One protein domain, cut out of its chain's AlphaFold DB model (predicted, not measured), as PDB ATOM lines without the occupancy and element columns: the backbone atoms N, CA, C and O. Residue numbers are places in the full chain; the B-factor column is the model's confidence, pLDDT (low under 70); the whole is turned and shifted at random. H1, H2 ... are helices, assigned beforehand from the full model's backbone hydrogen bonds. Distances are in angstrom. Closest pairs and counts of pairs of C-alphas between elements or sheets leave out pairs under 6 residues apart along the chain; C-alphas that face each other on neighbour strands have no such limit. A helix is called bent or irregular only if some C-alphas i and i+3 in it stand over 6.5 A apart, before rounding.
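This is residues 189 to 245 of the 302 residues of a protein of Rhizophagus irregularis (UniProt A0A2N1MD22). One long helix, H1, sticks out as an arm with residues 189 to 215 standing free, and ends at a small loose head of loop, residues 217 to 235, with the short helix H2 and a free tail, residues 239 to 245, after it. The printed part has 57 residues, with two named helices, H1 then H2, no named strand, and the class all helix. It is extended, with a radius of gyration of the C-alphas of 19.3 A and spans of 58 by 23 by 15 A.

Start at H1, residues 189 to 216, which has a kink of 39 degrees near residue 197. It is neither bent nor irregular, but only just: C-alphas 194 and 197 are 6.4 A apart. In H1, 22 of 24 O i to N i+4 pairs are within hydrogen-bond range. H2, residues 236 to 239, is too short for such a pair; its one O i to N i+3 pair is within range. H1 and H2 are apart.

Find C-alpha 189 at (12.347, -11.959, -46.004); from there H1 runs 39.7 A to C-alpha 216 at (8.488, 20.965, -24.132). H2 ends at C-alpha 239, (18.564, 29.455, -26.408).

The C-alphas of Ser 190 and Lys 226, the two farthest apart, are 58.6 A apart. The printed part has no cut. The link from H1 to H2, 19 residues, is long. Look at the B-factor column: residues 220 to 245 are under 70.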
ATOM      1  N   ILE A 189      13.811 -12.094 -46.049       87.44
ATOM      2  CA  ILE A 189      12.347 -11.959 -46.004       87.44
ATOM      3  C   ILE A 189      11.784 -12.498 -44.682       87.44
ATOM      4  O   ILE A 189      10.874 -11.893 -44.114       87.44
ATOM      5  N   SER A 190      12.302 -13.626 -44.188       88.88
ATOM      6  CA  SER A 190      11.871 -14.227 -42.920       88.88
ATOM      7  C   SER A 190      12.151 -13.301 -41.735       88.88
ATOM      8  O   SER A 190      11.254 -13.006 -40.943       88.88
ATOM      9  N   VAL A 191      13.371 -12.769 -41.670       91.75
ATOM     10  CA  VAL A 191      13.801 -11.810 -40.649       91.75
ATOM     11  C   VAL A 191      13.001 -10.511 -40.766       91.75
ATOM     12  O   VAL A 191      12.463 -10.031 -39.771       91.75
ATOM     13  N   GLY A 192      12.826  -9.980 -41.979       87.38
ATOM     14  CA  GLY A 192      12.027  -8.779 -42.223       87.38
ATOM     15  C   GLY A 192      10.593  -8.907 -41.704       87.38
ATOM     16  O   GLY A 192      10.103  -8.000 -41.033       87.38
ATOM     17  N   LYS A 193       9.941 -10.059 -41.919       86.19
ATOM     18  CA  LYS A 193       8.591 -10.325 -41.388       86.19
ATOM     19  C   LYS A 193       8.530 -10.278 -39.861       86.19
ATOM     20  O   LYS A 193       7.541  -9.795 -39.320       86.19
ATOM     21  N   GLN A 194       9.563 -10.764 -39.177       87.19
ATOM     22  CA  GLN A 194       9.633 -10.725 -37.713       87.19
ATOM     23  C   GLN A 194       9.905  -9.307 -37.188       87.19
ATOM     24  O   GLN A 194       9.344  -8.908 -36.168       87.19
ATOM     25  N   ILE A 195      10.715  -8.521 -37.906       92.31
ATOM     26  CA  ILE A 195      11.109  -7.161 -37.507       92.31
ATOM     27  C   ILE A 195       9.949  -6.155 -37.594       92.31
ATOM     28  O   ILE A 195       9.946  -5.183 -36.840       92.31
ATOM     29  N   ILE A 196       8.943  -6.371 -38.451       88.12
ATOM     30  CA  ILE A 196       7.818  -5.426 -38.621       88.12
ATOM     31  C   ILE A 196       7.133  -5.107 -37.286       88.12
ATOM     32  O   ILE A 196       6.911  -3.936 -36.982       88.12
ATOM     33  N   SER A 197       6.862  -6.116 -36.454       87.81
ATOM     34  CA  SER A 197       6.235  -5.904 -35.142       87.81
ATOM     35  C   SER A 197       7.090  -5.026 -34.225       87.81
ATOM     36  O   SER A 197       6.569  -4.153 -33.536       87.81
ATOM     37  N   PHE A 198       8.411  -5.215 -34.249       92.12
ATOM     38  CA  PHE A 198       9.348  -4.393 -33.484       92.12
ATOM     39  C   PHE A 198       9.398  -2.946 -34.000       92.12
ATOM     40  O   PHE A 198       9.371  -2.010 -33.203       92.12
ATOM     41  N   LEU A 199       9.406  -2.747 -35.323       92.75
ATOM     42  CA  LEU A 199       9.403  -1.413 -35.932       92.75
ATOM     43  C   LEU A 199       8.153  -0.607 -35.572       92.75
ATOM     44  O   LEU A 199       8.262   0.597 -35.356       92.75
ATOM     45  N   VAL A 200       6.986  -1.249 -35.461       94.31
ATOM     46  CA  VAL A 200       5.750  -0.574 -35.029       94.31
ATOM     47  C   VAL A 200       5.884  -0.049 -33.598       94.31
ATOM     48  O   VAL A 200       5.553   1.106 -33.337       94.31
ATOM     49  N   VAL A 201       6.417  -0.858 -32.678       95.31
ATOM     50  CA  VAL A 201       6.657  -0.428 -31.289       95.31
ATOM     51  C   VAL A 201       7.655   0.728 -31.248       95.31
ATOM     52  O   VAL A 201       7.393   1.745 -30.605       95.31
ATOM     53  N   LEU A 202       8.767   0.611 -31.978       96.31
ATOM     54  CA  LEU A 202       9.769   1.671 -32.076       96.31
ATOM     55  C   LEU A 202       9.167   2.975 -32.621       96.31
ATOM     56  O   LEU A 202       9.441   4.048 -32.091       96.31
ATOM     57  N   PHE A 203       8.313   2.892 -33.640       97.19
ATOM     58  CA  PHE A 203       7.648   4.051 -34.229       97.19
ATOM     59  C   PHE A 203       6.724   4.768 -33.234       97.19
ATOM     60  O   PHE A 203       6.767   5.994 -33.135       97.19
ATOM     61  N   ILE A 204       5.945   4.019 -32.446       97.38
ATOM     62  CA  ILE A 204       5.089   4.587 -31.391       97.38
ATOM     63  C   ILE A 204       5.935   5.311 -30.338       97.38
ATOM     64  O   ILE A 204       5.596   6.427 -29.932       97.38
ATOM     65  N   ILE A 205       7.056   4.713 -29.924       97.56
ATOM     66  CA  ILE A 205       7.994   5.330 -28.977       97.56
ATOM     67  C   ILE A 205       8.547   6.641 -29.550       97.56
ATOM     68  O   ILE A 205       8.515   7.668 -28.872       97.56
ATOM     69  N   LEU A 206       8.996   6.638 -30.810       97.75
ATOM     70  CA  LEU A 206       9.535   7.829 -31.474       97.75
ATOM     71  C   LEU A 206       8.499   8.952 -31.587       97.75
ATOM     72  O   LEU A 206       8.832  10.093 -31.283       97.75
ATOM     73  N   ILE A 207       7.253   8.645 -31.962       97.69
ATOM     74  CA  ILE A 207       6.166   9.639 -31.990       97.69
ATOM     75  C   ILE A 207       5.909  10.197 -30.593       97.69
ATOM     76  O   ILE A 207       5.745  11.404 -30.440       97.69
ATOM     77  N   SER A 208       5.895   9.337 -29.576       98.06
ATOM     78  CA  SER A 208       5.640   9.754 -28.196       98.06
ATOM     79  C   SER A 208       6.708  10.734 -27.712       98.06
ATOM     80  O   SER A 208       6.379  11.793 -27.179       98.06
ATOM     81  N   PHE A 209       7.984  10.431 -27.965       97.69
ATOM     82  CA  PHE A 209       9.082  11.341 -27.650       97.69
ATOM     83  C   PHE A 209       9.051  12.612 -28.499       97.69
ATOM     84  O   PHE A 209       9.220  13.696 -27.951       97.69
ATOM     85  N   ALA A 210       8.800  12.509 -29.806       97.00
ATOM     86  CA  ALA A 210       8.688  13.674 -30.681       97.00
ATOM     87  C   ALA A 210       7.579  14.623 -30.207       97.00
ATOM     88  O   ALA A 210       7.784  15.832 -30.159       97.00
ATOM     89  N   HIS A 211       6.435  14.076 -29.793       95.50
ATOM     90  CA  HIS A 211       5.324  14.846 -29.247       95.50
ATOM     91  C   HIS A 211       5.670  15.484 -27.894       95.50
ATOM     92  O   HIS A 211       5.414  16.669 -27.697       95.50
ATOM     93  N   ALA A 212       6.312  14.740 -26.988       96.44
ATOM     94  CA  ALA A 212       6.758  15.277 -25.703       96.44
ATOM     95  C   ALA A 212       7.772  16.419 -25.878       96.44
ATOM     96  O   ALA A 212       7.629  17.470 -25.254       96.44
ATOM     97  N   PHE A 213       8.759  16.251 -26.763       92.69
ATOM     98  CA  PHE A 213       9.725  17.304 -27.078       92.69
ATOM     99  C   PHE A 213       9.082  18.494 -27.784       92.69
ATOM    100  O   PHE A 213       9.466  19.625 -27.507       92.69
ATOM    101  N   TYR A 214       8.100  18.263 -28.657       89.94
ATOM    102  CA  TYR A 214       7.356  19.341 -29.303       89.94
ATOM    103  C   TYR A 214       6.634  20.219 -28.277       89.94
ATOM    104  O   TYR A 214       6.741  21.437 -28.350       89.94
ATOM    105  N   ILE A 215       5.962  19.612 -27.292       88.44
ATOM    106  CA  ILE A 215       5.310  20.354 -26.203       88.44
ATOM    107  C   ILE A 215       6.354  21.079 -25.351       88.44
ATOM    108  O   ILE A 215       6.192  22.260 -25.066       88.44
ATOM    109  N   LEU A 216       7.437  20.392 -24.973       86.00
ATOM    110  CA  LEU A 216       8.488  20.965 -24.132       86.00
ATOM    111  C   LEU A 216       9.167  22.178 -24.782       86.00
ATOM    112  O   LEU A 216       9.516  23.123 -24.089       86.00
ATOM    113  N   LEU A 217       9.370  22.143 -26.099       80.88
ATOM    114  CA  LEU A 217       9.989  23.226 -26.866       80.88
ATOM    115  C   LEU A 217       8.966  24.244 -27.392       80.88
ATOM    116  O   LEU A 217       9.357  25.202 -28.062       80.88
ATOM    117  N   SER A 218       7.670  24.045 -27.133       77.25
ATOM    118  CA  SER A 218       6.650  25.014 -27.517       77.25
ATOM    119  C   SER A 218       6.732  26.225 -26.584       77.25
ATOM    120  O   SER A 218       6.729  26.046 -25.365       77.25
ATOM    121  N   PRO A 219       6.781  27.457 -27.118       70.69
ATOM    122  CA  PRO A 219       6.716  28.652 -26.288       70.69
ATOM    123  C   PRO A 219       5.338  28.759 -25.612       70.69
ATOM    124  O   PRO A 219       4.320  28.396 -26.206       70.69
ATOM    125  N   GLU A 220       5.298  29.285 -24.387       68.44
ATOM    126  CA  GLU A 220       4.060  29.493 -23.611       68.44
ATOM    127  C   GLU A 220       3.277  30.738 -24.057       68.44
ATOM    128  O   GLU A 220       2.097  30.884 -23.742       68.44
ATOM    129  N   SER A 221       3.924  31.661 -24.772       68.00
ATOM    130  CA  SER A 221       3.334  32.945 -25.163       68.00
ATOM    131  C   SER A 221       3.317  33.148 -26.673       68.00
ATOM    132  O   SER A 221       4.244  32.744 -27.377       68.00
ATOM    133  N   ASP A 222       2.277  33.838 -27.156       57.56
ATOM    134  CA  ASP A 222       2.162  34.227 -28.558       57.56
ATOM    135  C   ASP A 222       3.398  35.015 -28.997       57.56
ATOM    136  O   ASP A 222       3.746  36.079 -28.467       57.56
ATOM    137  N   TYR A 223       4.077  34.465 -29.997       54.25
ATOM    138  CA  TYR A 223       5.279  35.049 -30.553       54.25
ATOM    139  C   TYR A 223       4.944  36.354 -31.288       54.25
ATOM    140  O   TYR A 223       4.262  36.369 -32.314       54.25
ATOM    141  N   SER A 224       5.468  37.471 -30.783       53.16
ATOM    142  CA  SER A 224       5.384  38.774 -31.439       53.16
ATOM    143  C   SER A 224       6.741  39.155 -32.015       53.16
ATOM    144  O   SER A 224       7.673  39.466 -31.274       53.16
ATOM    145  N   PHE A 225       6.832  39.248 -33.345       52.72
ATOM    146  CA  PHE A 225       8.026  39.748 -34.045       52.72
ATOM    147  C   PHE A 225       8.478  41.149 -33.584       52.72
ATOM    148  O   PHE A 225       9.608  41.536 -33.864       52.72
ATOM    149  N   LYS A 226       7.616  41.920 -32.904       53.84
ATOM    150  CA  LYS A 226       7.929  43.269 -32.405       53.84
ATOM    151  C   LYS A 226       8.535  43.291 -30.997       53.84
ATOM    152  O   LYS A 226       9.070  44.326 -30.609       53.84
ATOM    153  N   LYS A 227       8.446  42.204 -30.221       53.00
ATOM    154  CA  LYS A 227       8.915  42.158 -28.827       53.00
ATOM    155  C   LYS A 227       9.992  41.084 -28.689       53.00
ATOM    156  O   LYS A 227       9.707  39.918 -28.465       53.00
ATOM    157  N   HIS A 228      11.246  41.499 -28.853       52.09
ATOM    158  CA  HIS A 228      12.405  40.600 -28.943       52.09
ATOM    159  C   HIS A 228      12.847  39.959 -27.619       52.09
ATOM    160  O   HIS A 228      13.753  39.135 -27.625       52.09
ATOM    161  N   MET A 229      12.228  40.312 -26.494       52.19
ATOM    162  CA  MET A 229      12.544  39.741 -25.187       52.19
ATOM    163  C   MET A 229      11.249  39.323 -24.497       52.19
ATOM    164  O   MET A 229      10.552  40.148 -23.905       52.19
ATOM    165  N   ASN A 230      10.941  38.033 -24.602       56.56
ATOM    166  CA  ASN A 230      10.035  37.355 -23.684       56.56
ATOM    167  C   ASN A 230      10.898  36.517 -22.733       56.56
ATOM    168  O   ASN A 230      11.845  35.870 -23.176       56.56
ATOM    169  N   ASN A 231      10.558  36.516 -21.442       61.12
ATOM    170  CA  ASN A 231      11.268  35.769 -20.393       61.12
ATOM    171  C   ASN A 231      10.979  34.256 -20.433       61.12
ATOM    172  O   ASN A 231      11.188  33.562 -19.444       61.12
ATOM    173  N   ASP A 232      10.462  33.763 -21.556       64.06
ATOM    174  CA  ASP A 232      10.141  32.359 -21.752       64.06
ATOM    175  C   ASP A 232      11.453  31.570 -21.947       64.06
ATOM    176  O   ASP A 232      12.194  31.849 -22.903       64.06
ATOM    177  N   PRO A 233      11.781  30.620 -21.049       65.19
ATOM    178  CA  PRO A 233      13.002  29.823 -21.138       65.19
ATOM    179  C   PRO A 233      13.031  28.902 -22.366       65.19
ATOM    180  O   PRO A 233      14.117  28.511 -22.792       65.19
ATOM    181  N   ASN A 234      11.874  28.604 -22.965       66.50
ATOM    182  CA  ASN A 234      11.752  27.745 -24.141       66.50
ATOM    183  C   ASN A 234      11.733  28.535 -25.461       66.50
ATOM    184  O   ASN A 234      11.623  27.941 -26.533       66.50
ATOM    185  N   ASN A 235      11.881  29.867 -25.426       66.44
ATOM    186  CA  ASN A 235      11.991  30.678 -26.639       66.44
ATOM    187  C   ASN A 235      13.289  30.325 -27.402       66.44
ATOM    188  O   ASN A 235      14.383  30.581 -26.884       66.44
ATOM    189  N   PRO A 236      13.210  29.833 -28.657       62.00
ATOM    190  CA  PRO A 236      14.384  29.442 -29.440       62.00
ATOM    191  C   PRO A 236      15.435  30.552 -29.566       62.00
ATOM    192  O   PRO A 236      16.630  30.275 -29.648       62.00
ATOM    193  N   TRP A 237      15.012  31.818 -29.531       57.41
ATOM    194  CA  TRP A 237      15.894  32.982 -29.635       57.41
ATOM    195  C   TRP A 237      16.612  33.357 -28.328       57.41
ATOM    196  O   TRP A 237      17.587  34.100 -28.387       57.41
ATOM    197  N   ASN A 238      16.169  32.837 -27.176       59.78
ATOM    198  CA  ASN A 238      16.903  32.915 -25.904       59.78
ATOM    199  C   ASN A 238      17.947  31.788 -25.781       59.78
ATOM    200  O   ASN A 238      18.952  31.948 -25.092       59.78
ATOM    201  N   ILE A 239      17.705  30.651 -26.447       58.59
ATOM    202  CA  ILE A 239      18.564  29.455 -26.408       58.59
ATOM    203  C   ILE A 239      19.739  29.581 -27.395       58.59
ATOM    204  O   ILE A 239      20.814  29.024 -27.172       58.59
ATOM    205  N   VAL A 240      19.572  30.348 -28.475       49.06
ATOM    206  CA  VAL A 240      20.676  30.726 -29.365       49.06
ATOM    207  C   VAL A 240      21.372  31.953 -28.766       49.06
ATOM    208  O   VAL A 240      20.728  32.996 -28.668       49.06
ATOM    209  N   PRO A 241      22.667  31.903 -28.391       49.00
ATOM    210  CA  PRO A 241      23.371  33.098 -27.944       49.00
ATOM    211  C   PRO A 241      23.392  34.113 -29.094       49.00
ATOM    212  O   PRO A 241      24.114  33.942 -30.073       49.00
ATOM    213  N   THR A 242      22.529  35.126 -28.983       44.00
ATOM    214  CA  THR A 242      22.484  36.408 -29.707       44.00
ATOM    215  C   THR A 242      23.427  36.521 -30.910       44.00
ATOM    216  O   THR A 242      24.496  37.119 -30.827       44.00
ATOM    217  N   TYR A 243      22.982  36.030 -32.068       45.47
ATOM    218  CA  TYR A 243      23.435  36.537 -33.365       45.47
ATOM    219  C   TYR A 243      22.369  37.488 -33.898       45.47
ATOM    220  O   TYR A 243      21.586  37.139 -34.778       45.47
ATOM    221  N   TYR A 244      22.329  38.702 -33.351       43.34
ATOM    222  CA  TYR A 244      21.519  39.767 -33.924       43.34
ATOM    223  C   TYR A 244      22.375  40.959 -34.344       43.34
ATOM    224  O   TYR A 244      23.167  41.482 -33.568       43.34
ATOM    225  N   HIS A 245      22.111  41.359 -35.595       37.59
ATOM    226  CA  HIS A 245      22.658  42.461 -36.392       37.59
ATOM    227  C   HIS A 245      24.124  42.277 -36.826       37.59
ATOM    228  O   HIS A 245      25.022  42.119 -36.019       37.59
TER     229      HIS A 245